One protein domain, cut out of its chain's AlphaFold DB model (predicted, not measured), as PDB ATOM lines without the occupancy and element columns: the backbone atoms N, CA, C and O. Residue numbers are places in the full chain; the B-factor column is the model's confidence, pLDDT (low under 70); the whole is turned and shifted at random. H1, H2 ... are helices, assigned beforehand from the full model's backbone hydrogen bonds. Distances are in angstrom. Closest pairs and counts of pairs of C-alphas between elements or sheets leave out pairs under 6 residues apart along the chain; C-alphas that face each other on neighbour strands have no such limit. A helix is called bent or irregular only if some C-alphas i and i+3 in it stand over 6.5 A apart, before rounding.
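This is residues 196 to 401 of the 402 residues of an uncharacterized protein of Dysgonomonas mossii (UniProt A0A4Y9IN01). A rod of helices is built on two long ones, H3 and H5, side by side in its core; H2 folds back along H3 but touches both only near one end, and H7a packs on H5. Near the end of the rod where H3 finishes stand H1, H4 and H7b, while small H6 packs on H5 toward the other end. The printed part has 206 residues with seven named helices, H1 to H7, and no named strand; it is all helix. It is compact, with a radius of gyration of the C-alphas of 19.4 A, and spans 66 by 31 by 28 A.

H3, residues 253 to 284, and H5, residues 315 to 345, are the hub, touching four helices each. They touch at a shallow tilt of 27 degrees, opposite ways, the closest C-alphas being Ala 273 and Tyr 321, 5.7 A. H2, residues 225 to 246, forms a helical hairpin with H3; the closest C-alphas, Phe 243 and Ala 256, are 6.2 A apart. H2, H3 and H5 make an up and down bundle, each running against the one before. H7, residues 373 to 400, was assigned as one helix by its hydrogen bonds but is bent: C-alphas 386 and 389 are 6.7 A apart. H7a, residues 373 to 386, touches H5 at a shallow tilt of 32 degrees, opposite ways, with C-alphas Trp 320 and Asn 383 closest at 4.8 A. H1, residues 196 to 206, touches H3 at 50 degrees, a steep tilt, with C-alphas Ala 203 and Leu 279 closest at 6.0 A. H7b, residues 389 to 400, only just touches H1, with 3 pairs of C-alphas within 8 A; the closest, Val 202 and Ile 395, are 7.3 A apart. H6, residues 355 to 362, touches H5, C-alphas Thr 334 and Met 362 being closest at 6.5 A. H4, residues 286 to 295, is close but not clearly touching H3; C-alphas Leu 283 and Leu 289 are 5.0 A apart. Every O i to N i+4 pair is within hydrogen-bond range in H1, H2, H4, H6, H7a and H7b, against 25 of 28 in H3 and 26 of 27 in H5.

H3 is 46.9 A long, from C-alpha 253 at (95.559, 138.641, 86.873); it is only just irregular, C-alphas 279 and 282 being 6.6 A apart. H5 measures 45.1 A, H2 31.9 A, H7a 20.1 A, H7b 16.2 A, H1 15.0 A, H4 14.3 A and H6 10.6 A. H1 begins at C-alpha 196 (121.300, 131.521, 106.178), and H7b ends at C-alpha 400 (131.153, 125.025, 119.529).

The farthest C-alphas, Ala 287 and Asp 350, are 66.3 A apart. The printed part has no cut. The links H1 to H2 and H4 to H5 are long. Mean pLDDT of the printed part is 73.7; 70 residues are under 70, among them 196 to 212, 345 to 363 and 377 to 401.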
ATOM      1  N   SER A 196     121.419 132.291 107.414       48.62
ATOM      2  CA  SER A 196     121.300 131.521 106.178       48.62
ATOM      3  C   SER A 196     122.547 130.688 105.900       48.62
ATOM      4  O   SER A 196     122.410 129.502 105.613       48.62
ATOM      5  N   GLU A 197     123.746 131.260 106.033       50.00
ATOM      6  CA  GLU A 197     124.991 130.528 105.800       50.00
ATOM      7  C   GLU A 197     125.299 129.545 106.928       50.00
ATOM      8  O   GLU A 197     125.635 128.400 106.652       50.00
ATOM      9  N   ALA A 198     125.100 129.921 108.195       49.53
ATOM     10  CA  ALA A 198     125.278 128.998 109.319       49.53
ATOM     11  C   ALA A 198     124.286 127.813 109.263       49.53
ATOM     12  O   ALA A 198     124.679 126.663 109.467       49.53
ATOM     13  N   LEU A 199     123.016 128.075 108.923       52.59
ATOM     14  CA  LEU A 199     121.996 127.058 108.638       52.59
ATOM     15  C   LEU A 199     122.421 126.179 107.453       52.59
ATOM     16  O   LEU A 199     122.293 124.960 107.536       52.59
ATOM     17  N   ARG A 200     122.940 126.777 106.369       55.59
ATOM     18  CA  ARG A 200     123.400 126.067 105.164       55.59
ATOM     19  C   ARG A 200     124.587 125.158 105.453       55.59
ATOM     20  O   ARG A 200     124.517 123.984 105.112       55.59
ATOM     21  N   ILE A 201     125.623 125.662 106.123       57.31
ATOM     22  CA  ILE A 201     126.828 124.907 106.487       57.31
ATOM     23  C   ILE A 201     126.449 123.684 107.326       57.31
ATOM     24  O   ILE A 201     126.806 122.566 106.966       57.31
ATOM     25  N   VAL A 202     125.659 123.852 108.394       52.41
ATOM     26  CA  VAL A 202     125.271 122.700 109.226       52.41
ATOM     27  C   VAL A 202     124.285 121.776 108.491       52.41
ATOM     28  O   VAL A 202     124.335 120.562 108.680       52.41
ATOM     29  N   ALA A 203     123.439 122.287 107.587       55.44
ATOM     30  CA  ALA A 203     122.565 121.443 106.766       55.44
ATOM     31  C   ALA A 203     123.355 120.619 105.733       55.44
ATOM     32  O   ALA A 203     123.007 119.466 105.474       55.44
ATOM     33  N   ASP A 204     124.436 121.175 105.183       58.59
ATOM     34  CA  ASP A 204     125.366 120.475 104.297       58.59
ATOM     35  C   ASP A 204     126.190 119.410 105.038       58.59
ATOM     36  O   ASP A 204     126.451 118.347 104.476       58.59
ATOM     37  N   GLU A 205     126.502 119.613 106.321       55.91
ATOM     38  CA  GLU A 205     127.119 118.579 107.167       55.91
ATOM     39  C   GLU A 205     126.124 117.483 107.598       55.91
ATOM     40  O   GLU A 205     126.461 116.296 107.609       55.91
ATOM     41  N   ILE A 206     124.871 117.842 107.893       52.44
ATOM     42  CA  ILE A 206     123.820 116.897 108.315       52.44
ATOM     43  C   ILE A 206     123.201 116.131 107.129       52.44
ATOM     44  O   ILE A 206     122.582 115.083 107.330       52.44
ATOM     45  N   ARG A 207     123.463 116.536 105.875       49.72
ATOM     46  CA  ARG A 207     123.030 115.844 104.636       49.72
ATOM     47  C   ARG A 207     123.444 114.362 104.520       49.72
ATOM     48  O   ARG A 207     122.944 113.675 103.629       49.72
ATOM     49  N   GLY A 208     124.305 113.849 105.406       45.97
ATOM     50  CA  GLY A 208     124.632 112.420 105.536       45.97
ATOM     51  C   GLY A 208     123.770 111.607 106.523       45.97
ATOM     52  O   GLY A 208     123.785 110.375 106.466       45.97
ATOM     53  N   VAL A 209     123.009 112.243 107.422       54.16
ATOM     54  CA  VAL A 209     122.232 111.547 108.465       54.16
ATOM     55  C   VAL A 209     120.938 110.981 107.874       54.16
ATOM     56  O   VAL A 209     120.013 111.709 107.514       54.16
ATOM     57  N   LYS A 210     120.829 109.648 107.798       52.31
ATOM     58  CA  LYS A 210     119.612 108.982 107.309       52.31
ATOM     59  C   LYS A 210     118.430 109.191 108.274       52.31
ATOM     60  O   LYS A 210     118.283 108.471 109.270       52.31
ATOM     61  N   LYS A 211     117.513 110.106 107.930       60.38
ATOM     62  CA  LYS A 211     116.088 109.917 108.258       60.38
ATOM     63  C   LYS A 211     115.631 108.621 107.571       60.38
ATOM     64  O   LYS A 211     116.063 108.319 106.459       60.38
ATOM     65  N   GLY A 212     114.812 107.824 108.260       63.19
ATOM     66  CA  GLY A 212     114.337 106.543 107.722       63.19
ATOM     67  C   GLY A 212     113.414 106.732 106.517       63.19
ATOM     68  O   GLY A 212     113.500 105.976 105.553       63.19
ATOM     69  N   LEU A 213     112.587 107.779 106.575       75.62
ATOM     70  CA  LEU A 213     111.623 108.205 105.566       75.62
ATOM     71  C   LEU A 213     111.613 109.740 105.496       75.62
ATOM     72  O   LEU A 213     111.917 110.411 106.484       75.62
ATOM     73  N   TYR A 214     111.270 110.284 104.331       78.88
ATOM     74  CA  TYR A 214     111.126 111.715 104.071       78.88
ATOM     75  C   TYR A 214     109.717 111.978 103.543       78.88
ATOM     76  O   TYR A 214     109.318 111.355 102.561       78.88
ATOM     77  N   TYR A 215     108.987 112.913 104.148       86.56
ATOM     78  CA  TYR A 215     107.619 113.239 103.742       86.56
ATOM     79  C   TYR A 215     107.558 114.563 102.986       86.56
ATOM     80  O   TYR A 215     108.206 115.537 103.375       86.56
ATOM     81  N   THR A 216     106.791 114.598 101.899       86.94
ATOM     82  CA  THR A 216     106.503 115.825 101.144       86.94
ATOM     83  C   THR A 216     105.473 116.699 101.858       86.94
ATOM     84  O   THR A 216     104.878 116.288 102.855       86.94
ATOM     85  N   ILE A 217     105.237 117.910 101.346       86.94
ATOM     86  CA  ILE A 217     104.180 118.819 101.831       86.94
ATOM     87  C   ILE A 217     102.798 118.134 101.836       86.94
ATOM     88  O   ILE A 217     102.081 118.210 102.824       86.94
ATOM     89  N   ASP A 218     102.469 117.378 100.781       85.25
ATOM     90  CA  ASP A 218     101.227 116.593 100.651       85.25
ATOM     91  C   ASP A 218     101.303 115.182 101.281       85.25
ATOM     92  O   ASP A 218     100.527 114.295 100.927       85.25
ATOM     93  N   GLY A 219     102.256 114.947 102.191       86.25
ATOM     94  CA  GLY A 219     102.352 113.723 103.001       86.25
ATOM     95  C   GLY A 219     102.856 112.465 102.282       86.25
ATOM     96  O   GLY A 219     102.829 111.382 102.867       86.25
ATOM     97  N   LYS A 220     103.340 112.561 101.038       88.44
ATOM     98  CA  LYS A 220     103.882 111.408 100.299       88.44
ATOM     99  C   LYS A 220     105.258 111.018 100.817       88.44
ATOM    100  O   LYS A 220     106.157 111.845 100.959       88.44
ATOM    101  N   GLU A 221     105.414 109.722 101.047       89.88
ATOM    102  CA  GLU A 221     106.633 109.106 101.555       89.88
ATOM    103  C   GLU A 221     107.688 108.913 100.454       89.88
ATOM    104  O   GLU A 221     107.411 108.393  99.371       89.88
ATOM    105  N   TYR A 222     108.937 109.259 100.767       82.44
ATOM    106  CA  TYR A 222     110.112 108.972  99.956       82.44
ATOM    107  C   TYR A 222     111.244 108.385 100.804       82.44
ATOM    108  O   TYR A 222     111.608 108.909 101.853       82.44
ATOM    109  N   LYS A 223     111.901 107.343 100.284       76.75
ATOM    110  CA  LYS A 223     113.083 106.712 100.911       76.75
ATOM    111  C   LYS A 223     114.368 107.548 100.815       76.75
ATOM    112  O   LYS A 223     115.409 107.136 101.314       76.75
ATOM    113  N   THR A 224     114.336 108.683 100.111       74.94
ATOM    114  CA  THR A 224     115.493 109.573  99.932       74.94
ATOM    115  C   THR A 224     115.058 111.033  99.877       74.94
ATOM    116  O   THR A 224     114.038 111.354  99.264       74.94
ATOM    117  N   LEU A 225     115.900 111.912 100.427       70.50
ATOM    118  CA  LEU A 225     115.782 113.370 100.345       70.50
ATOM    119  C   LEU A 225     115.574 113.842  98.892       70.50
ATOM    120  O   LEU A 225     114.580 114.485  98.567       70.50
ATOM    121  N   LYS A 226     116.441 113.378  97.978       74.00
ATOM    122  CA  LYS A 226     116.360 113.643  96.531       74.00
ATOM    123  C   LYS A 226     115.016 113.227  95.912       74.00
ATOM    124  O   LYS A 226     114.565 113.858  94.961       74.00
ATOM    125  N   GLY A 227     114.379 112.168  96.415       75.94
ATOM    126  CA  GLY A 227     113.053 111.734  95.972       75.94
ATOM    127  C   GLY A 227     111.962 112.753  96.312       75.94
ATOM    128  O   GLY A 227     111.226 113.168  95.413       75.94
ATOM    129  N   ARG A 228     111.928 113.194  97.579       82.56
ATOM    130  CA  ARG A 228     111.023 114.236  98.092       82.56
ATOM    131  C   ARG A 228     111.216 115.551  97.334       82.56
ATOM    132  O   ARG A 228     110.271 116.069  96.747       82.56
ATOM    133  N   ASP A 229     112.449 116.045  97.271       78.38
ATOM    134  CA  ASP A 229     112.763 117.363  96.707       78.38
ATOM    135  C   ASP A 229     112.473 117.427  95.191       78.38
ATOM    136  O   ASP A 229     111.959 118.423  94.679       78.38
ATOM    137  N   ASN A 230     112.707 116.327  94.462       77.38
ATOM    138  CA  ASN A 230     112.301 116.193  93.058       77.38
ATOM    139  C   ASN A 230     110.775 116.227  92.876       77.38
ATOM    140  O   ASN A 230     110.290 116.706  91.850       77.38
ATOM    141  N   TYR A 231     110.008 115.670  93.818       87.56
ATOM    142  CA  TYR A 231     108.549 115.734  93.777       87.56
ATOM    143  C   TYR A 231     108.048 117.154  94.039       87.56
ATOM    144  O   TYR A 231     107.277 117.682  93.238       87.56
ATOM    145  N   GLU A 232     108.535 117.801  95.095       83.25
ATOM    146  CA  GLU A 232     108.120 119.157  95.463       83.25
ATOM    147  C   GLU A 232     108.525 120.192  94.408       83.25
ATOM    148  O   GLU A 232     107.761 121.113  94.126       83.25
ATOM    149  N   THR A 233     109.656 119.998  93.724       84.75
ATOM    150  CA  THR A 233     110.050 120.822  92.571       84.75
ATOM    151  C   THR A 233     109.050 120.691  91.411       84.75
ATOM    152  O   THR A 233     108.661 121.694  90.809       84.75
ATOM    153  N   ARG A 234     108.566 119.474  91.108       88.12
ATOM    154  CA  ARG A 234     107.500 119.269  90.104       88.12
ATOM    155  C   ARG A 234     106.169 119.876  90.548       88.12
ATOM    156  O   ARG A 234     105.456 120.418  89.710       88.12
ATOM    157  N   LEU A 235     105.849 119.809  91.840       86.81
ATOM    158  CA  LEU A 235     104.636 120.398  92.412       86.81
ATOM    159  C   LEU A 235     104.667 121.938  92.318       86.81
ATOM    160  O   LEU A 235     103.745 122.539  91.777       86.81
ATOM    161  N   THR A 236     105.786 122.551  92.709       86.44
ATOM    162  CA  THR A 236     106.094 123.986  92.556       86.44
ATOM    163  C   THR A 236     105.956 124.430  91.094       86.44
ATOM    164  O   THR A 236     105.289 125.424  90.806       86.44
ATOM    165  N   LYS A 237     106.520 123.663  90.144       87.38
ATOM    166  CA  LYS A 237     106.385 123.933  88.702       87.38
ATOM    167  C   LYS A 237     104.930 123.856  88.237       87.38
ATOM    168  O   LYS A 237     104.478 124.764  87.550       87.38
ATOM    169  N   LYS A 238     104.185 122.830  88.665       87.75
ATOM    170  CA  LYS A 238     102.755 122.680  88.355       87.75
ATOM    171  C   LYS A 238     101.956 123.891  88.849       87.75
ATOM    172  O   LYS A 238     101.110 124.387  88.116       87.75
ATOM    173  N   TYR A 239     102.225 124.401  90.053       86.06
ATOM    174  CA  TYR A 239     101.580 125.626  90.542       86.06
ATOM    175  C   TYR A 239     101.926 126.851  89.706       86.06
ATOM    176  O   TYR A 239     101.028 127.616  89.362       86.06
ATOM    177  N   LYS A 240     103.195 127.011  89.322       87.69
ATOM    178  CA  LYS A 240     103.615 128.116  88.459       87.69
ATOM    179  C   LYS A 240     102.877 128.099  87.116       87.69
ATOM    180  O   LYS A 240     102.277 129.101  86.746       87.69
ATOM    181  N   GLU A 241     102.828 126.939  86.462       86.81
ATOM    182  CA  GLU A 241     102.097 126.724  85.205       86.81
ATOM    183  C   GLU A 241     100.597 127.030  85.344       86.81
ATOM    184  O   GLU A 241     100.018 127.682  84.477       86.81
ATOM    185  N   ARG A 242      99.970 126.617  86.456       81.88
ATOM    186  CA  ARG A 242      98.562 126.919  86.776       81.88
ATOM    187  C   ARG A 242      98.317 128.425  86.899       81.88
ATOM    188  O   ARG A 242      97.404 128.946  86.262       81.88
ATOM    189  N   PHE A 243      99.144 129.136  87.669       83.69
ATOM    190  CA  PHE A 243      99.043 130.591  87.776       83.69
ATOM    191  C   PHE A 243      99.280 131.276  86.431       83.69
ATOM    192  O   PHE A 243      98.568 132.225  86.114       83.69
ATOM    193  N   ASP A 244     100.266 130.833  85.650       83.56
ATOM    194  CA  ASP A 244     100.583 131.432  84.352       83.56
ATOM    195  C   ASP A 244      99.402 131.332  83.374       83.56
ATOM    196  O   ASP A 244      99.134 132.313  82.685       83.56
ATOM    197  N   VAL A 245      98.623 130.238  83.396       79.06
ATOM    198  CA  VAL A 245      97.340 130.139  82.671       79.06
ATOM    199  C   VAL A 245      96.323 131.165  83.187       79.06
ATOM    200  O   VAL A 245      95.853 131.991  82.405       79.06
ATOM    201  N   ILE A 246      96.027 131.182  84.493       73.75
ATOM    202  CA  ILE A 246      94.998 132.070  85.079       73.75
ATOM    203  C   ILE A 246      95.342 133.560  84.867       73.75
ATOM    204  O   ILE A 246      94.462 134.383  84.628       73.75
ATOM    205  N   LYS A 247      96.632 133.925  84.893       76.50
ATOM    206  CA  LYS A 247      97.119 135.298  84.650       76.50
ATOM    207  C   LYS A 247      96.980 135.762  83.194       76.50
ATOM    208  O   LYS A 247      97.198 136.953  82.945       76.50
ATOM    209  N   THR A 248      96.659 134.876  82.242       72.50
ATOM    210  CA  THR A 248      96.374 135.292  80.855       72.50
ATOM    211  C   THR A 248      95.043 136.034  80.732       72.50
ATOM    212  O   THR A 248      94.947 136.940  79.903       72.50
ATOM    213  N   ASP A 249      94.060 135.748  81.595       64.94
ATOM    214  CA  ASP A 249      92.861 136.577  81.711       64.94
ATOM    215  C   ASP A 249      93.165 137.824  82.560       64.94
ATOM    216  O   ASP A 249      93.481 137.757  83.754       64.94
ATOM    217  N   MET A 250      93.037 139.002  81.942       61.00
ATOM    218  CA  MET A 250      93.219 140.283  82.627       61.00
ATOM    219  C   MET A 250      92.224 140.496  83.779       61.00
ATOM    220  O   MET A 250      92.543 141.264  84.685       61.00
ATOM    221  N   LYS A 251      91.074 139.804  83.793       65.69
ATOM    222  CA  LYS A 251      90.092 139.841  84.890       65.69
ATOM    223  C   LYS A 251      90.645 139.270  86.201       65.69
ATOM    224  O   LYS A 251      90.358 139.821  87.259       65.69
ATOM    225  N   TYR A 252      91.436 138.195  86.144       64.81
ATOM    226  CA  TYR A 252      91.915 137.474  87.338       64.81
ATOM    227  C   TYR A 252      93.380 137.748  87.681       64.81
ATOM    228  O   TYR A 252      93.845 137.366  88.755       64.81
ATOM    229  N   LYS A 253      94.112 138.422  86.788       67.94
ATOM    230  CA  LYS A 253      95.559 138.641  86.873       67.94
ATOM    231  C   LYS A 253      96.050 139.176  88.222       67.94
ATOM    232  O   LYS A 253      97.043 138.660  88.726       67.94
ATOM    233  N   GLU A 254      95.388 140.172  88.818       65.25
ATOM    234  CA  GLU A 254      95.825 140.718  90.116       65.25
ATOM    235  C   GLU A 254      95.590 139.729  91.273       65.25
ATOM    236  O   GLU A 254      96.489 139.519  92.087       65.25
ATOM    237  N   SER A 255      94.426 139.069  91.312       66.69
ATOM    238  CA  SER A 255      94.080 138.039  92.306       66.69
ATOM    239  C   SER A 255      95.021 136.832  92.221       66.69
ATOM    240  O   SER A 255      95.514 136.343  93.235       66.69
ATOM    241  N   ALA A 256      95.327 136.389  90.999       69.75
ATOM    242  CA  ALA A 256      96.256 135.298  90.738       69.75
ATOM    243  C   ALA A 256      97.692 135.653  91.148       69.75
ATOM    244  O   ALA A 256      98.350 134.834  91.776       69.75
ATOM    245  N   GLN A 257      98.166 136.873  90.861       73.25
ATOM    246  CA  GLN A 257      99.477 137.354  91.323       73.25
ATOM    247  C   GLN A 257      99.574 137.430  92.855       73.25
ATOM    248  O   GLN A 257     100.630 137.141  93.411       73.25
ATOM    249  N   TYR A 258      98.489 137.806  93.536       71.50
ATOM    250  CA  TYR A 258      98.449 137.865  94.997       71.50
ATOM    251  C   TYR A 258      98.548 136.471  95.635       71.50
ATOM    252  O   TYR A 258      99.422 136.243  96.471       71.50
ATOM    253  N   LEU A 259      97.716 135.516  95.198       70.75
ATOM    254  CA  LEU A 259      97.778 134.135  95.696       70.75
ATOM    255  C   LEU A 259      99.097 133.443  95.318       70.75
ATOM    256  O   LEU A 259      99.634 132.679  96.112       70.75
ATOM    257  N   GLU A 260      99.634 133.733  94.130       79.81
ATOM    258  CA  GLU A 260     100.941 133.252  93.683       79.81
ATOM    259  C   GLU A 260     102.051 133.663  94.656       79.81
ATOM    260  O   GLU A 260     102.848 132.818  95.065       79.81
ATOM    261  N   GLN A 261     102.077 134.936  95.059       75.25
ATOM    262  CA  GLN A 261     103.051 135.428  96.026       75.25
ATOM    263  C   GLN A 261     102.860 134.769  97.400       75.25
ATOM    264  O   GLN A 261     103.813 134.201  97.927       75.25
ATOM    265  N   LEU A 262     101.633 134.741  97.940       71.50
ATOM    266  CA  LEU A 262     101.356 134.101  99.235       71.50
ATOM    267  C   LEU A 262     101.764 132.621  99.272       71.50
ATOM    268  O   LEU A 262     102.358 132.179 100.256       71.50
ATOM    269  N   LEU A 263     101.467 131.859  98.212       78.50
ATOM    270  CA  LEU A 263     101.840 130.447  98.115       78.50
ATOM    271  C   LEU A 263     103.363 130.281  98.131       78.50
ATOM    272  O   LEU A 263     103.873 129.449  98.881       78.50
ATOM    273  N   PHE A 264     104.095 131.039  97.308       77.44
ATOM    274  CA  PHE A 264     105.547 130.880  97.206       77.44
ATOM    275  C   PHE A 264     106.289 131.391  98.448       77.44
ATOM    276  O   PHE A 264     107.200 130.700  98.904       77.44
ATOM    277  N   ASP A 265     105.835 132.484  99.068       72.81
ATOM    278  CA  ASP A 265     106.370 132.961 100.350       72.81
ATOM    279  C   ASP A 265     106.183 131.885 101.445       72.81
ATOM    280  O   ASP A 265     107.125 131.539 102.159       72.81
ATOM    281  N   ASN A 266     105.000 131.258 101.530       74.38
ATOM    282  CA  ASN A 266     104.745 130.168 102.485       74.38
ATOM    283  C   ASN A 266     105.535 128.888 102.178       74.38
ATOM    284  O   ASN A 266     105.982 128.212 103.105       74.38
ATOM    285  N   LEU A 267     105.761 128.565 100.902       74.00
ATOM    286  CA  LEU A 267     106.642 127.463 100.510       74.00
ATOM    287  C   LEU A 267     108.091 127.704 100.956       74.00
ATOM    288  O   LEU A 267     108.761 126.748 101.348       74.00
ATOM    289  N   ASP A 268     108.574 128.946 100.934       71.31
ATOM    290  CA  ASP A 268     109.915 129.290 101.412       71.31
ATOM    291  C   ASP A 268     110.004 129.297 102.948       71.31
ATOM    292  O   ASP A 268     110.958 128.739 103.501       71.31
ATOM    293  N   TYR A 269     108.980 129.778 103.664       70.00
ATOM    294  CA  TYR A 269     108.891 129.586 105.119       70.00
ATOM    295  C   TYR A 269     108.869 128.100 105.508       70.00
ATOM    296  O   TYR A 269     109.572 127.701 106.437       70.00
ATOM    297  N   LEU A 270     108.145 127.256 104.766       76.19
ATOM    298  CA  LEU A 270     108.072 125.814 105.022       76.19
ATOM    299  C   LEU A 270     109.406 125.107 104.754       76.19
ATOM    300  O   LEU A 270     109.792 124.231 105.531       76.19
ATOM    301  N   LYS A 271     110.157 125.520 103.722       73.44
ATOM    302  CA  LYS A 271     111.548 125.074 103.520       73.44
ATOM    303  C   LYS A 271     112.427 125.463 104.707       73.44
ATOM    304  O   LYS A 271     113.154 124.607 105.194       73.44
ATOM    305  N   ASN A 272     112.326 126.693 105.212       70.69
ATOM    306  CA  ASN A 272     113.123 127.163 106.351       70.69
ATOM    307  C   ASN A 272     112.801 126.396 107.647       70.69
ATOM    308  O   ASN A 272     113.712 125.895 108.309       70.69
ATOM    309  N   ALA A 273     111.514 126.237 107.975       74.12
ATOM    310  CA  ALA A 273     111.047 125.443 109.112       74.12
ATOM    311  C   ALA A 273     111.548 123.994 109.033       74.12
ATOM    312  O   ALA A 273     112.064 123.442 110.008       74.12
ATOM    313  N   ARG A 274     111.482 123.401 107.838       76.00
ATOM    314  CA  ARG A 274     111.996 122.059 107.572       76.00
ATOM    315  C   ARG A 274     113.518 121.974 107.649       76.00
ATOM    316  O   ARG A 274     114.010 120.997 108.195       76.00
ATOM    317  N   THR A 275     114.267 122.961 107.158       72.88
ATOM    318  CA  THR A 275     115.730 123.009 107.309       72.88
ATOM    319  C   THR A 275     116.100 123.018 108.786       72.88
ATOM    320  O   THR A 275     116.927 122.215 109.201       72.88
ATOM    321  N   ILE A 276     115.434 123.838 109.604       73.50
ATOM    322  CA  ILE A 276     115.631 123.835 111.060       73.50
ATOM    323  C   ILE A 276     115.265 122.470 111.660       73.50
ATOM    324  O   ILE A 276     116.019 121.944 112.473       73.50
ATOM    325  N   ASN A 277     114.172 121.842 111.231       78.25
ATOM    326  CA  ASN A 277     113.803 120.516 111.717       78.25
ATOM    327  C   ASN A 277     114.801 119.405 111.321       78.25
ATOM    328  O   ASN A 277     115.160 118.558 112.139       78.25
ATOM    329  N   ASP A 278     115.274 119.409 110.073       72.69
ATOM    330  CA  ASP A 278     116.267 118.460 109.565       72.69
ATOM    331  C   ASP A 278     117.622 118.667 110.272       72.69
ATOM    332  O   ASP A 278     118.281 117.680 110.601       72.69
ATOM    333  N   LEU A 279     117.994 119.906 110.626       70.94
ATOM    334  CA  LEU A 279     119.129 120.191 111.513       70.94
ATOM    335  C   LEU A 279     118.935 119.542 112.887       70.94
ATOM    336  O   LEU A 279     119.798 118.798 113.342       70.94
ATOM    337  N   LEU A 280     117.777 119.733 113.524       74.31
ATOM    338  CA  LEU A 280     117.478 119.142 114.833       74.31
ATOM    339  C   LEU A 280     117.435 117.605 114.838       74.31
ATOM    340  O   LEU A 280     117.386 117.006 115.909       74.31
ATOM    341  N   SER A 281     117.545 116.937 113.684       72.81
ATOM    342  CA  SER A 281     117.675 115.479 113.621       72.81
ATOM    343  C   SER A 281     118.934 114.926 114.310       72.81
ATOM    344  O   SER A 281     118.942 113.742 114.658       72.81
ATOM    345  N   PHE A 282     119.956 115.749 114.607       70.38
ATOM    346  CA  PHE A 282     121.075 115.323 115.466       70.38
ATOM    347  C   PHE A 282     120.629 114.991 116.903       70.38
ATOM    348  O   PHE A 282     121.291 114.209 117.582       70.38
ATOM    349  N   LEU A 283     119.483 115.514 117.363       71.06
ATOM    350  CA  LEU A 283     118.895 115.208 118.676       71.06
ATOM    351  C   LEU A 283     118.390 113.762 118.802       71.06
ATOM    352  O   LEU A 283     117.975 113.349 119.882       71.06
ATOM    353  N   ARG A 284     118.441 112.975 117.719       72.31
ATOM    354  CA  ARG A 284     118.223 111.521 117.754       72.31
ATOM    355  C   ARG A 284     119.358 110.771 118.461       72.31
ATOM    356  O   ARG A 284     119.142 109.635 118.875       72.31
ATOM    357  N   ASP A 285     120.542 111.370 118.589       75.56
ATOM    358  CA  ASP A 285     121.628 110.822 119.401       75.56
ATOM    359  C   ASP A 285     121.379 111.112 120.890       75.56
ATOM    360  O   ASP A 285     121.266 112.267 121.308       75.56
ATOM    361  N   GLU A 286     121.307 110.064 121.717       79.75
ATOM    362  CA  GLU A 286     121.008 110.213 123.145       79.75
ATOM    363  C   GLU A 286     122.043 111.042 123.916       79.75
ATOM    364  O   GLU A 286     121.688 111.702 124.897       79.75
ATOM    365  N   ALA A 287     123.323 110.984 123.538       79.75
ATOM    366  CA  ALA A 287     124.382 111.690 124.250       79.75
ATOM    367  C   ALA A 287     124.326 113.193 123.944       79.75
ATOM    368  O   ALA A 287     124.408 114.012 124.865       79.75
ATOM    369  N   MET A 288     124.100 113.563 122.681       76.50
ATOM    370  CA  MET A 288     123.845 114.947 122.279       76.50
ATOM    371  C   MET A 288     122.529 115.471 122.852       76.50
ATOM    372  O   MET A 288     122.513 116.577 123.389       76.50
ATOM    373  N   LEU A 289     121.453 114.677 122.857       82.62
ATOM    374  CA  LEU A 289     120.185 115.069 123.477       82.62
ATOM    375  C   LEU A 289     120.342 115.351 124.981       82.62
ATOM    376  O   LEU A 289     119.814 116.347 125.474       82.62
ATOM    377  N   LYS A 290     121.103 114.525 125.715       84.81
ATOM    378  CA  LYS A 290     121.419 114.754 127.141       84.81
ATOM    379  C   LYS A 290     122.230 116.041 127.350       84.81
ATOM    380  O   LYS A 290     121.911 116.815 128.253       84.81
ATOM    381  N   LYS A 291     123.237 116.306 126.507       81.44
ATOM    382  CA  LYS A 291     124.026 117.554 126.530       81.44
ATOM    383  C   LYS A 291     123.152 118.790 126.274       81.44
ATOM    384  O   LYS A 291     123.179 119.734 127.060       81.44
ATOM    385  N   VAL A 292     122.334 118.754 125.224       76.81
ATOM    386  CA  VAL A 292     121.452 119.859 124.822       76.81
ATOM    387  C   VAL A 292     120.366 120.121 125.868       76.81
ATOM    388  O   VAL A 292     120.184 121.271 126.260       76.81
ATOM    389  N   LYS A 293     119.719 119.084 126.420       84.25
ATOM    390  CA  LYS A 293     118.763 119.236 127.535       84.25
ATOM    391  C   LYS A 293     119.380 119.911 128.764       84.25
ATOM    392  O   LYS A 293     118.692 120.654 129.452       84.25
ATOM    393  N   LYS A 294     120.677 119.703 129.030       84.38
ATOM    394  CA  LYS A 294     121.395 120.397 130.112       84.38
ATOM    395  C   LYS A 294     121.696 121.865 129.780       84.38
ATOM    396  O   LYS A 294     121.649 122.699 130.678       84.38
ATOM    397  N   ALA A 295     122.014 122.179 128.524       76.50
ATOM    398  CA  ALA A 295     122.282 123.548 128.074       76.50
ATOM    399  C   ALA A 295     121.002 124.400 127.935       76.50
ATOM    400  O   ALA A 295     121.045 125.611 128.138       76.50
ATOM    401  N   PHE A 296     119.862 123.771 127.636       79.12
ATOM    402  CA  PHE A 296     118.576 124.426 127.389       79.12
ATOM    403  C   PHE A 296     117.448 123.791 128.234       79.12
ATOM    404  O   PHE A 296     116.499 123.242 127.677       79.12
ATOM    405  N   PRO A 297     117.517 123.847 129.581       77.38
ATOM    406  CA  PRO A 297     116.637 123.070 130.467       77.38
ATOM    407  C   PRO A 297     115.151 123.456 130.402       77.38
ATOM    408  O   PRO A 297     114.298 122.653 130.765       77.38
ATOM    409  N   ASN A 298     114.835 124.658 129.914       80.62
ATOM    410  CA  ASN A 298     113.470 125.191 129.838       80.62
ATOM    411  C   ASN A 298     112.783 124.912 128.481       80.62
ATOM    412  O   ASN A 298     111.831 125.608 128.134       80.62
ATOM    413  N   ARG A 299     113.295 123.974 127.669       78.44
ATOM    414  CA  ARG A 299     112.791 123.683 126.314       78.44
ATOM    415  C   ARG A 299     112.207 122.280 126.208       78.44
ATOM    416  O   ARG A 299     112.755 121.323 126.758       78.44
ATOM    417  N   ASP A 300     111.116 122.162 125.455       83.19
ATOM    418  CA  ASP A 300     110.445 120.888 125.224       83.19
ATOM    419  C   ASP A 300     111.046 120.164 124.011       83.19
ATOM    420  O   ASP A 300     110.730 120.439 122.854       83.19
ATOM    421  N   PHE A 301     111.941 119.221 124.313       82.56
ATOM    422  CA  PHE A 301     112.554 118.294 123.357       82.56
ATOM    423  C   PHE A 301     111.770 116.974 123.237       82.56
ATOM    424  O   PHE A 301     112.359 115.909 123.014       82.56
ATOM    425  N   THR A 302     110.459 117.000 123.473       85.00
ATOM    426  CA  THR A 302     109.569 115.903 123.084       85.00
ATOM    427  C   THR A 302     109.513 115.819 121.558       85.00
ATOM    428  O   THR A 302     109.692 116.804 120.846       85.00
ATOM    429  N   THR A 303     109.317 114.611 121.038       87.44
ATOM    430  CA  THR A 303     109.180 114.383 119.598       87.44
ATOM    431  C   THR A 303     107.707 114.433 119.201       87.44
ATOM    432  O   THR A 303     106.888 113.732 119.792       87.44
ATOM    433  N   TYR A 304     107.385 115.227 118.184       91.38
ATOM    434  CA  TYR A 304     106.035 115.425 117.653       91.38
ATOM    435  C   TYR A 304     105.948 114.926 116.209       91.38
ATOM    436  O   TYR A 304     106.959 114.855 115.509       91.38
ATOM    437  N   ILE A 305     104.742 114.603 115.743       91.25
ATOM    438  CA  ILE A 305     104.485 114.171 114.364       91.25
ATOM    439  C   ILE A 305     103.586 115.212 113.695       91.25
ATOM    440  O   ILE A 305     102.451 115.409 114.120       91.25
ATOM    441  N   ALA A 306     104.108 115.884 112.668       91.62
ATOM    442  CA  ALA A 306     103.366 116.850 111.861       91.62
ATOM    443  C   ALA A 306     102.281 116.164 111.016       91.62
ATOM    444  O   ALA A 306     102.351 114.966 110.744       91.62
ATOM    445  N   ARG A 307     101.294 116.925 110.531       90.50
ATOM    446  CA  ARG A 307     100.185 116.414 109.700       90.50
ATOM    447  C   ARG A 307     100.617 115.714 108.409       90.50
ATOM    448  O   ARG A 307      99.897 114.850 107.922       90.50
ATOM    449  N   ASN A 308     101.796 116.040 107.875       89.44
ATOM    450  CA  ASN A 308     102.380 115.343 106.725       89.44
ATOM    451  C   ASN A 308     103.161 114.065 107.116       89.44
ATOM    452  O   ASN A 308     103.788 113.455 106.256       89.44
ATOM    453  N   ASN A 309     103.121 113.668 108.392       89.31
ATOM    454  CA  ASN A 309     103.879 112.599 109.052       89.31
ATOM    455  C   ASN A 309     105.382 112.865 109.287       89.31
ATOM    456  O   ASN A 309     106.072 111.978 109.794       89.31
ATOM    457  N   ASP A 310     105.919 114.058 108.986       86.12
ATOM    458  CA  ASP A 310     107.319 114.357 109.325       86.12
ATOM    459  C   ASP A 310     107.511 114.518 110.843       86.12
ATOM    460  O   ASP A 310     106.668 115.047 111.569       86.12
ATOM    461  N   THR A 311     108.650 114.034 111.325       87.00
ATOM    462  CA  THR A 311     109.002 114.022 112.746       87.00
ATOM    463  C   THR A 311     109.654 115.340 113.133       87.00
ATOM    464  O   THR A 311     110.675 115.702 112.548       87.00
ATOM    465  N   CYS A 312     109.097 116.029 114.127       87.94
ATOM    466  CA  CYS A 312     109.594 117.296 114.657       87.94
ATOM    467  C   CYS A 312     110.216 117.114 116.051       87.94
ATOM    468  O   CYS A 312     109.623 116.465 116.911       87.94
ATOM    469  N   TYR A 313     111.412 117.668 116.277       84.25
ATOM    470  CA  TYR A 313     112.238 117.343 117.458       84.25
ATOM    471  C   TYR A 313     112.148 118.330 118.635       84.25
ATOM    472  O   TYR A 313     112.697 118.042 119.699       84.25
ATOM    473  N   ILE A 314     111.481 119.474 118.450       83.56
ATOM    474  CA  ILE A 314     111.085 120.404 119.520       83.56
ATOM    475  C   ILE A 314     109.682 120.943 119.252       83.56
ATOM    476  O   ILE A 314     109.252 121.001 118.091       83.56
ATOM    477  N   LYS A 315     108.991 121.367 120.313       87.06
ATOM    478  CA  LYS A 315     107.606 121.845 120.233       87.06
ATOM    479  C   LYS A 315     107.447 123.057 119.319       87.06
ATOM    480  O   LYS A 315     106.576 123.057 118.461       87.06
ATOM    481  N   GLU A 316     108.320 124.049 119.445       81.75
ATOM    482  CA  GLU A 316     108.203 125.316 118.718       81.75
ATOM    483  C   GLU A 316     108.346 125.118 117.195       81.75
ATOM    484  O   GLU A 316     107.648 125.753 116.408       81.75
ATOM    485  N   VAL A 317     109.205 124.185 116.762       83.12
ATOM    486  CA  VAL A 317     109.368 123.826 115.340       83.12
ATOM    487  C   VAL A 317     108.178 123.025 114.827       83.12
ATOM    488  O   VAL A 317     107.756 123.252 113.697       83.12
ATOM    489  N   TYR A 318     107.623 122.122 115.641       91.25
ATOM    490  CA  TYR A 318     106.382 121.424 115.308       91.25
ATOM    491  C   TYR A 318     105.224 122.413 115.125       91.25
ATOM    492  O   TYR A 318     104.593 122.412 114.070       91.25
ATOM    493  N   ASP A 319     104.994 123.286 116.110       86.50
ATOM    494  CA  ASP A 319     103.906 124.262 116.078       86.50
ATOM    495  C   ASP A 319     104.091 125.266 114.918       86.50
ATOM    496  O   ASP A 319     103.112 125.714 114.329       86.50
ATOM    497  N   TRP A 320     105.326 125.594 114.511       83.12
ATOM    498  CA  TRP A 320     105.550 126.414 113.311       83.12
ATOM    499  C   TRP A 320     105.276 125.650 112.004       83.12
ATOM    500  O   TRP A 320     104.517 126.110 111.146       83.12
ATOM    501  N   TYR A 321     105.904 124.482 111.845       87.38
ATOM    502  CA  TYR A 321     105.877 123.691 110.613       87.38
ATOM    503  C   TYR A 321     104.476 123.150 110.302       87.38
ATOM    504  O   TYR A 321     104.055 123.143 109.145       87.38
ATOM    505  N   ASP A 322     103.731 122.731 111.325       92.69
ATOM    506  CA  ASP A 322     102.396 122.169 111.149       92.69
ATOM    507  C   ASP A 322     101.356 123.227 110.737       92.69
ATOM    508  O   ASP A 322     100.520 122.941 109.877       92.69
ATOM    509  N   GLN A 323     101.453 124.466 111.235       86.81
ATOM    510  CA  GLN A 323     100.559 125.550 110.800       86.81
ATOM    511  C   GLN A 323     100.879 126.017 109.367       86.81
ATOM    512  O   GLN A 323      99.960 126.284 108.592       86.81
ATOM    513  N   LEU A 324     102.156 126.014 108.955       86.75
ATOM    514  CA  LEU A 324     102.545 126.254 107.553       86.75
ATOM    515  C   LEU A 324     101.977 125.194 106.593       86.75
ATOM    516  O   LEU A 324     101.580 125.528 105.476       86.75
ATOM    517  N   LEU A 325     101.902 123.926 107.020       91.56
ATOM    518  CA  LEU A 325     101.236 122.872 106.245       91.56
ATOM    519  C   LEU A 325      99.727 123.144 106.105       91.56
ATOM    520  O   LEU A 325      99.191 122.998 105.009       91.56
ATOM    521  N   GLY A 326      99.058 123.616 107.163       90.38
ATOM    522  CA  GLY A 326      97.644 124.013 107.102       90.38
ATOM    523  C   GLY A 326      97.374 125.200 106.174       90.38
ATOM    524  O   GLY A 326      96.411 125.184 105.407       90.38
ATOM    525  N   LEU A 327      98.249 126.210 106.170       85.94
ATOM    526  CA  LEU A 327      98.165 127.321 105.212       85.94
ATOM    527  C   LEU A 327      98.286 126.822 103.768       85.94
ATOM    528  O   LEU A 327      97.522 127.242 102.900       85.94
ATOM    529  N   PHE A 328      99.203 125.884 103.515       88.06
ATOM    530  CA  PHE A 328      99.370 125.271 102.201       88.06
ATOM    531  C   PHE A 328      98.119 124.503 101.731       88.06
ATOM    532  O   PHE A 328      97.745 124.642 100.566       88.06
ATOM    533  N   GLU A 329      97.430 123.769 102.616       89.06
ATOM    534  CA  GLU A 329      96.131 123.142 102.305       89.06
ATOM    535  C   GLU A 329      95.104 124.184 101.821       89.06
ATOM    536  O   GLU A 329      94.455 123.998 100.788       89.06
ATOM    537  N   ILE A 330      94.992 125.317 102.527       85.75
ATOM    538  CA  ILE A 330      94.066 126.402 102.172       85.75
ATOM    539  C   ILE A 330      94.435 127.040 100.825       85.75
ATOM    540  O   ILE A 330      93.543 127.306 100.010       85.75
ATOM    541  N   TYR A 331      95.722 127.261 100.542       85.31
ATOM    542  CA  TYR A 331      96.148 127.814  99.254       85.31
ATOM    543  C   TYR A 331      95.917 126.843  98.085       85.31
ATOM    544  O   TYR A 331      95.486 127.295  97.024       85.31
ATOM    545  N   ASP A 332      96.141 125.532  98.253       85.69
ATOM    546  CA  ASP A 332      95.852 124.542  97.201       85.69
ATOM    547  C   ASP A 332      94.346 124.469  96.910       85.69
ATOM    548  O   ASP A 332      93.943 124.553  95.748       85.69
ATOM    549  N   ASN A 333      93.504 124.430  97.952       86.38
ATOM    550  CA  ASN A 333      92.044 124.501  97.820       86.38
ATOM    551  C   ASN A 333      91.603 125.765  97.065       86.38
ATOM    552  O   ASN A 333      90.807 125.693  96.126       86.38
ATOM    553  N   THR A 334      92.175 126.916  97.420       82.56
ATOM    554  CA  THR A 334      91.878 128.207  96.786       82.56
ATOM    555  C   THR A 334      92.313 128.241  95.319       82.56
ATOM    556  O   THR A 334      91.553 128.688  94.460       82.56
ATOM    557  N   LEU A 335      93.492 127.712  94.988       83.69
ATOM    558  CA  LEU A 335      93.959 127.618  93.604       83.69
ATOM    559  C   LEU A 335      93.102 126.651  92.771       83.69
ATOM    560  O   LEU A 335      92.763 126.955  91.626       83.69
ATOM    561  N   ASN A 336      92.705 125.511  93.341       84.38
ATOM    562  CA  ASN A 336      91.798 124.569  92.685       84.38
ATOM    563  C   ASN A 336      90.407 125.198  92.444       84.38
ATOM    564  O   ASN A 336      89.794 124.926  91.411       84.38
ATOM    565  N   TYR A 337      89.932 126.074  93.336       80.56
ATOM    566  CA  TYR A 337      88.706 126.857  93.142       80.56
ATOM    567  C   TYR A 337      88.846 127.903  92.024       80.56
ATOM    568  O   TYR A 337      87.986 127.973  91.144       80.56
ATOM    569  N   MET A 338      89.959 128.649  91.978       76.44
ATOM    570  CA  MET A 338      90.248 129.574  90.868       76.44
ATOM    571  C   MET A 338      90.292 128.849  89.513       76.44
ATOM    572  O   MET A 338      89.733 129.340  88.537       76.44
ATOM    573  N   GLU A 339      90.875 127.647  89.451       78.81
ATOM    574  CA  GLU A 339      90.848 126.807  88.245       78.81
ATOM    575  C   GLU A 339      89.445 126.355  87.824       78.81
ATOM    576  O   GLU A 339      89.196 126.168  86.632       78.81
ATOM    577  N   GLN A 340      88.550 126.088  88.778       80.25
ATOM    578  CA  GLN A 340      87.163 125.734  88.473       80.25
ATOM    579  C   GLN A 340      86.423 126.945  87.902       80.25
ATOM    580  O   GLN A 340      85.790 126.818  86.855       80.25
ATOM    581  N   ILE A 341      86.578 128.121  88.524       71.75
ATOM    582  CA  ILE A 341      86.004 129.377  88.025       71.75
ATOM    583  C   ILE A 341      86.507 129.690  86.618       71.75
ATOM    584  O   ILE A 341      85.690 130.007  85.764       71.75
ATOM    585  N   ASP A 342      87.807 129.573  86.344       72.25
ATOM    586  CA  ASP A 342      88.373 129.828  85.013       72.25
ATOM    587  C   ASP A 342      87.736 128.914  83.944       72.25
ATOM    588  O   ASP A 342      87.170 129.382  82.952       72.25
ATOM    589  N   LYS A 343      87.672 127.602  84.214       75.12
ATOM    590  CA  LYS A 343      87.031 126.601  83.334       75.12
ATOM    591  C   LYS A 343      85.521 126.812  83.152       75.12
ATOM    592  O   LYS A 343      84.970 126.386  82.132       75.12
ATOM    593  N   GLU A 344      84.837 127.426  84.115       70.81
ATOM    594  CA  GLU A 344      83.414 127.783  84.028       70.81
ATOM    595  C   GLU A 344      83.176 129.152  83.372       70.81
ATOM    596  O   GLU A 344      82.225 129.303  82.607       70.81
ATOM    597  N   GLY A 345      84.049 130.133  83.599       62.47
ATOM    598  CA  GLY A 345      84.013 131.468  82.995       62.47
ATOM    599  C   GLY A 345      84.334 131.439  81.500       62.47
ATOM    600  O   GLY A 345      83.707 132.148  80.713       62.47
ATOM    601  N   LEU A 346      85.199 130.512  81.074       57.28
ATOM    602  CA  LEU A 346      85.391 130.169  79.661       57.28
ATOM    603  C   LEU A 346      84.105 129.635  78.993       57.28
ATOM    604  O   LEU A 346      83.991 129.691  77.768       57.28
ATOM    605  N   LYS A 347      83.122 129.155  79.772       57.56
ATOM    606  CA  LYS A 347      81.782 128.768  79.289       57.56
ATOM    607  C   LYS A 347      80.740 129.884  79.463       57.56
ATOM    608  O   LYS A 347      79.854 129.995  78.624       57.56
ATOM    609  N   ASN A 348      80.855 130.712  80.507       52.03
ATOM    610  CA  ASN A 348      79.933 131.803  80.851       52.03
ATOM    611  C   ASN A 348      80.684 133.138  81.024       52.03
ATOM    612  O   ASN A 348      81.270 133.399  82.073       52.03
ATOM    613  N   LYS A 349      80.610 134.014  80.012       54.00
ATOM    614  CA  LYS A 349      81.459 135.220  79.878       54.00
ATOM    615  C   LYS A 349      81.283 136.307  80.956       54.00
ATOM    616  O   LYS A 349      82.155 137.175  81.068       54.00
ATOM    617  N   ASP A 350      80.207 136.240  81.741       55.34
ATOM    618  CA  ASP A 350      79.722 137.352  82.574       55.34
ATOM    619  C   ASP A 350      80.027 137.219  84.077       55.34
ATOM    620  O   ASP A 350      79.739 138.139  84.839       55.34
ATOM    621  N   LYS A 351      80.634 136.113  84.534       55.00
ATOM    622  CA  LYS A 351      81.201 136.064  85.894       55.00
ATOM    623  C   LYS A 351      82.576 136.739  85.917       55.00
ATOM    624  O   LYS A 351      83.438 136.462  85.081       55.00
ATOM    625  N   THR A 352      82.778 137.594  86.910       54.72
ATOM    626  CA  THR A 352      84.068 138.173  87.319       54.72
ATOM    627  C   THR A 352      84.314 137.817  88.778       54.72
ATOM    628  O   THR A 352      83.359 137.642  89.526       54.72
ATOM    629  N   PHE A 353      85.584 137.690  89.163       56.25
ATOM    630  CA  PHE A 353      86.002 137.303  90.510       56.25
ATOM    631  C   PHE A 353      87.094 138.259  90.987       56.25
ATOM    632  O   PHE A 353      88.175 138.343  90.397       56.25
ATOM    633  N   THR A 354      86.783 139.019  92.024       58.97
ATOM    634  CA  THR A 354      87.627 140.080  92.579       58.97
ATOM    635  C   THR A 354      88.651 139.541  93.581       58.97
ATOM    636  O   THR A 354      88.531 138.430  94.101       58.97
ATOM    637  N   ILE A 355      89.663 140.352  93.914       51.94
ATOM    638  CA  ILE A 355      90.581 140.061  95.032       51.94
ATOM    639  C   ILE A 355      89.795 139.932  96.351       51.94
ATOM    640  O   ILE A 355      90.112 139.085  97.180       51.94
ATOM    641  N   THR A 356      88.746 140.738  96.531       51.81
ATOM    642  CA  THR A 356      87.882 140.726  97.719       51.81
ATOM    643  C   THR A 356      87.161 139.384  97.878       51.81
ATOM    644  O   THR A 356      87.116 138.832  98.975       51.81
ATOM    645  N   GLU A 357      86.649 138.815  96.784       59.44
ATOM    646  CA  GLU A 357      86.019 137.489  96.794       59.44
ATOM    647  C   GLU A 357      87.035 136.359  96.997       59.44
ATOM    648  O   GLU A 357      86.714 135.388  97.679       59.44
ATOM    649  N   LEU A 358      88.264 136.501  96.484       59.62
ATOM    650  CA  LEU A 358      89.364 135.566  96.747       59.62
ATOM    651  C   LEU A 358      89.706 135.509  98.242       59.62
ATOM    652  O   LEU A 358      89.720 134.425  98.823       59.62
ATOM    653  N   ILE A 359      89.930 136.667  98.868       57.16
ATOM    654  CA  ILE A 359      90.225 136.776 100.304       57.16
ATOM    655  C   ILE A 359      89.041 136.234 101.114       57.16
ATOM    656  O   ILE A 359      89.201 135.318 101.913       57.16
ATOM    657  N   SER A 360      87.816 136.670 100.802       61.12
ATOM    658  CA  SER A 360      86.612 136.186 101.484       61.12
ATOM    659  C   SER A 360      86.338 134.688 101.270       61.12
ATOM    660  O   SER A 360      85.575 134.095 102.034       61.12
ATOM    661  N   TYR A 361      86.893 134.059 100.231       67.56
ATOM    662  CA  TYR A 361      86.868 132.606 100.059       67.56
ATOM    663  C   TYR A 361      87.923 131.928 100.940       67.56
ATOM    664  O   TYR A 361      87.585 130.971 101.635       67.56
ATOM    665  N   MET A 362      89.158 132.444 100.950       65.19
ATOM    666  CA  MET A 362      90.265 131.954 101.783       65.19
ATOM    667  C   MET A 362      89.937 132.007 103.279       65.19
ATOM    668  O   MET A 362      90.122 131.008 103.967       65.19
ATOM    669  N   ASP A 363      89.359 133.108 103.762       63.34
ATOM    670  CA  ASP A 363      88.953 133.280 105.168       63.34
ATOM    671  C   ASP A 363      87.864 132.279 105.599       63.34
ATOM    672  O   ASP A 363      87.728 131.948 106.776       63.34
ATOM    673  N   LYS A 364      87.064 131.794 104.636       74.06
ATOM    674  CA  LYS A 364      86.038 130.761 104.849       74.06
ATOM    675  C   LYS A 364      86.575 129.342 104.684       74.06
ATOM    676  O   LYS A 364      85.899 128.406 105.113       74.06
ATOM    677  N   GLN A 365      87.738 129.161 104.054       77.94
ATOM    678  CA  GLN A 365      88.394 127.861 104.025       77.94
ATOM    679  C   GLN A 365      88.901 127.506 105.419       77.94
ATOM    680  O   GLN A 365      89.284 128.360 106.219       77.94
ATOM    681  N   LYS A 366      88.908 126.205 105.685       85.75
ATOM    682  CA  LYS A 366      89.506 125.619 106.875       85.75
ATOM    683  C   LYS A 366      90.483 124.532 106.450       85.75
ATOM    684  O   LYS A 366      90.257 123.874 105.433       85.75
ATOM    685  N   ASP A 367      91.546 124.354 107.221       87.25
ATOM    686  CA  ASP A 367      92.416 123.186 107.092       87.25
ATOM    687  C   ASP A 367      91.684 121.898 107.521       87.25
ATOM    688  O   ASP A 367      90.563 121.928 108.042       87.25
ATOM    689  N   ALA A 368      92.335 120.747 107.354       84.19
ATOM    690  CA  ALA A 368      91.798 119.447 107.758       84.19
ATOM    691  C   ALA A 368      91.480 119.314 109.267       84.19
ATOM    692  O   ALA A 368      90.858 118.331 109.673       84.19
ATOM    693  N   ARG A 369      91.894 120.273 110.108       86.31
ATOM    694  CA  ARG A 369      91.626 120.320 111.556       86.31
ATOM    695  C   ARG A 369      90.567 121.360 111.943       86.31
ATOM    696  O   ARG A 369      90.167 121.401 113.104       86.31
ATOM    697  N   GLY A 370      90.066 122.145 110.990       85.25
ATOM    698  CA  GLY A 370      89.028 123.150 111.206       85.25
ATOM    699  C   GLY A 370      89.544 124.567 111.477       85.25
ATOM    700  O   GLY A 370      88.717 125.441 111.744       85.25
ATOM    701  N   ASN A 371      90.850 124.818 111.386       81.44
ATOM    702  CA  ASN A 371      91.455 126.138 111.589       81.44
ATOM    703  C   ASN A 371      91.322 126.996 110.325       81.44
ATOM    704  O   ASN A 371      91.472 126.493 109.213       81.44
ATOM    705  N   THR A 372      91.059 128.288 110.488       77.31
ATOM    706  CA  THR A 372      90.996 129.284 109.405       77.31
ATOM    707  C   THR A 372      92.386 129.740 108.955       77.31
ATOM    708  O   THR A 372      93.375 129.566 109.669       77.31
ATOM    709  N   HIS A 373      92.463 130.382 107.783       79.12
ATOM    710  CA  HIS A 373      93.699 130.999 107.282       79.12
ATOM    711  C   HIS A 373      94.334 131.946 108.313       79.12
ATOM    712  O   HIS A 373      95.508 131.797 108.640       79.12
ATOM    713  N   THR A 374      93.537 132.848 108.889       69.06
ATOM    714  CA  THR A 374      93.984 133.852 109.864       69.06
ATOM    715  C   THR A 374      94.540 133.237 111.150       69.06
ATOM    716  O   THR A 374      95.564 133.699 111.648       69.06
ATOM    717  N   GLU A 375      93.904 132.189 111.686       71.00
ATOM    718  CA  GLU A 375      94.394 131.467 112.872       71.00
ATOM    719  C   GLU A 375      95.762 130.827 112.589       71.00
ATOM    720  O   GLU A 375      96.738 131.101 113.287       71.00
ATOM    721  N   LEU A 376      95.861 130.060 111.499       72.56
ATOM    722  CA  LEU A 376      97.091 129.372 111.097       72.56
ATOM    723  C   LEU A 376      98.238 130.343 110.793       72.56
ATOM    724  O   LEU A 376      99.392 130.070 111.125       72.56
ATOM    725  N   PHE A 377      97.931 131.481 110.166       63.09
ATOM    726  CA  PHE A 377      98.905 132.517 109.836       63.09
ATOM    727  C   PHE A 377      99.457 133.192 111.092       63.09
ATOM    728  O   PHE A 377     100.674 133.288 111.251       63.09
ATOM    729  N   ASN A 378      98.581 133.597 112.014       58.16
ATOM    730  CA  ASN A 378      98.987 134.225 113.269       58.16
ATOM    731  C   ASN A 378      99.817 133.273 114.141       58.16
ATOM    732  O   ASN A 378     100.882 133.665 114.619       58.16
ATOM    733  N   ASP A 379      99.389 132.016 114.285       66.94
ATOM    734  CA  ASP A 379     100.146 131.000 115.022       66.94
ATOM    735  C   ASP A 379     101.512 130.735 114.375       66.94
ATOM    736  O   ASP A 379     102.530 130.653 115.064       66.94
ATOM    737  N   SER A 380     101.566 130.645 113.041       63.59
ATOM    738  CA  SER A 380     102.820 130.448 112.308       63.59
ATOM    739  C   SER A 380     103.832 131.566 112.589       63.59
ATOM    740  O   SER A 380     105.010 131.280 112.815       63.59
ATOM    741  N   LEU A 381     103.390 132.828 112.650       55.00
ATOM    742  CA  LEU A 381     104.259 133.962 112.977       55.00
ATOM    743  C   LEU A 381     104.784 133.906 114.420       55.00
ATOM    744  O   LEU A 381     105.990 134.047 114.624       55.00
ATOM    745  N   ILE A 382     103.916 133.630 115.400       56.47
ATOM    746  CA  ILE A 382     104.313 133.472 116.814       56.47
ATOM    747  C   ILE A 382     105.391 132.384 116.945       56.47
ATOM    748  O   ILE A 382     106.412 132.565 117.616       56.47
ATOM    749  N   ASN A 383     105.195 131.254 116.264       62.19
ATOM    750  CA  ASN A 383     106.116 130.127 116.349       62.19
ATOM    751  C   ASN A 383     107.433 130.384 115.588       62.19
ATOM    752  O   ASN A 383     108.489 129.974 116.067       62.19
ATOM    753  N   LEU A 384     107.430 131.131 114.476       62.38
ATOM    754  CA  LEU A 384     108.656 131.596 113.802       62.38
ATOM    755  C   LEU A 384     109.544 132.439 114.738       62.38
ATOM    756  O   LEU A 384     110.764 132.227 114.796       62.38
ATOM    757  N   GLU A 385     108.947 133.380 115.475       55.50
ATOM    758  CA  GLU A 385     109.669 134.227 116.433       55.50
ATOM    759  C   GLU A 385     110.260 133.395 117.581       55.50
ATOM    760  O   GLU A 385     111.423 133.590 117.940       55.50
ATOM    761  N   ALA A 386     109.524 132.396 118.080       60.88
ATOM    762  CA  ALA A 386     110.018 131.462 119.092       60.88
ATOM    763  C   ALA A 386     111.159 130.558 118.575       60.88
ATOM    764  O   ALA A 386     112.161 130.367 119.269       60.88
ATOM    765  N   VAL A 387     111.046 130.021 117.354       62.75
ATOM    766  CA  VAL A 387     112.013 129.081 116.756       62.75
ATOM    767  C   VAL A 387     113.341 129.747 116.397       62.75
ATOM    768  O   VAL A 387     114.407 129.166 116.619       62.75
ATOM    769  N   THR A 388     113.308 130.963 115.852       58.12
ATOM    770  CA  THR A 388     114.494 131.651 115.314       58.12
ATOM    771  C   THR A 388     115.684 131.741 116.294       58.12
ATOM    772  O   THR A 388     116.800 131.361 115.908       58.12
ATOM    773  N   PRO A 389     115.535 132.203 117.555       58.94
ATOM    774  CA  PRO A 389     116.637 132.240 118.520       58.94
ATOM    775  C   PRO A 389     117.054 130.843 119.003       58.94
ATOM    776  O   PRO A 389     118.240 130.629 119.269       58.94
ATOM    777  N   ILE A 390     116.128 129.880 119.067       64.12
ATOM    778  CA  ILE A 390     116.418 128.493 119.471       64.12
ATOM    779  C   ILE A 390     117.319 127.823 118.435       64.12
ATOM    780  O   ILE A 390     118.395 127.343 118.784       64.12
ATOM    781  N   ALA A 391     116.923 127.858 117.159       61.75
ATOM    782  CA  ALA A 391     117.699 127.306 116.052       61.75
ATOM    783  C   ALA A 391     119.118 127.893 116.030       61.75
ATOM    784  O   ALA A 391     120.095 127.150 116.027       61.75
ATOM    785  N   SER A 392     119.228 129.222 116.135       61.94
ATOM    786  CA  SER A 392     120.512 129.938 116.201       61.94
ATOM    787  C   SER A 392     121.409 129.432 117.339       61.94
ATOM    788  O   SER A 392     122.603 129.209 117.147       61.94
ATOM    789  N   SER A 393     120.828 129.238 118.525       67.50
ATOM    790  CA  SER A 393     121.554 128.817 119.727       67.50
ATOM    791  C   SER A 393     121.985 127.351 119.661       67.50
ATOM    792  O   SER A 393     123.088 127.021 120.084       67.50
ATOM    793  N   LEU A 394     121.144 126.477 119.101       66.12
ATOM    794  CA  LEU A 394     121.438 125.052 118.926       66.12
ATOM    795  C   LEU A 394     122.486 124.808 117.831       66.12
ATOM    796  O   LEU A 394     123.361 123.968 118.016       66.12
ATOM    797  N   ILE A 395     122.449 125.583 116.743       62.31
ATOM    798  CA  ILE A 395     123.474 125.585 115.685       62.31
ATOM    799  C   ILE A 395     124.819 126.025 116.248       62.31
ATOM    800  O   ILE A 395     125.814 125.325 116.072       62.31
ATOM    801  N   LYS A 396     124.852 127.146 116.980       67.44
ATOM    802  CA  LYS A 396     126.078 127.604 117.634       67.44
ATOM    803  C   LYS A 396     126.600 126.561 118.625       67.44
ATOM    804  O   LYS A 396     127.773 126.219 118.572       67.44
ATOM    805  N   TYR A 397     125.731 126.003 119.468       69.88
ATOM    806  CA  TYR A 397     126.115 124.952 120.411       69.88
ATOM    807  C   TYR A 397     126.707 123.719 119.708       69.88
ATOM    808  O   TYR A 397     127.698 123.174 120.186       69.88
ATOM    809  N   TYR A 398     126.138 123.299 118.573       66.75
ATOM    810  CA  TYR A 398     126.677 122.210 117.756       66.75
ATOM    811  C   TYR A 398     128.081 122.534 117.221       66.75
ATOM    812  O   TYR A 398     128.991 121.728 117.398       66.75
ATOM    813  N   LEU A 399     128.269 123.720 116.632       65.69
ATOM    814  CA  LEU A 399     129.561 124.173 116.102       65.69
ATOM    815  C   LEU A 399     130.633 124.313 117.199       65.69
ATOM    816  O   LEU A 399     131.772 123.908 116.987       65.69
ATOM    817  N   ASP A 400     130.261 124.824 118.376       67.94
ATOM    818  CA  ASP A 400     131.153 125.025 119.529       67.94
ATOM    819  C   ASP A 400     131.540 123.705 120.246       67.94
ATOM    820  O   ASP A 400     132.430 123.709 121.096       67.94
ATOM    821  N   ASN A 401     130.857 122.581 119.970       64.31
ATOM    822  CA  ASN A 401     131.049 121.281 120.649       64.31
ATOM    823  C   ASN A 401     131.436 120.141 119.684       64.31
ATOM    824  O   ASN A 401     131.214 118.963 119.995       64.31
TER     825      ASN A 401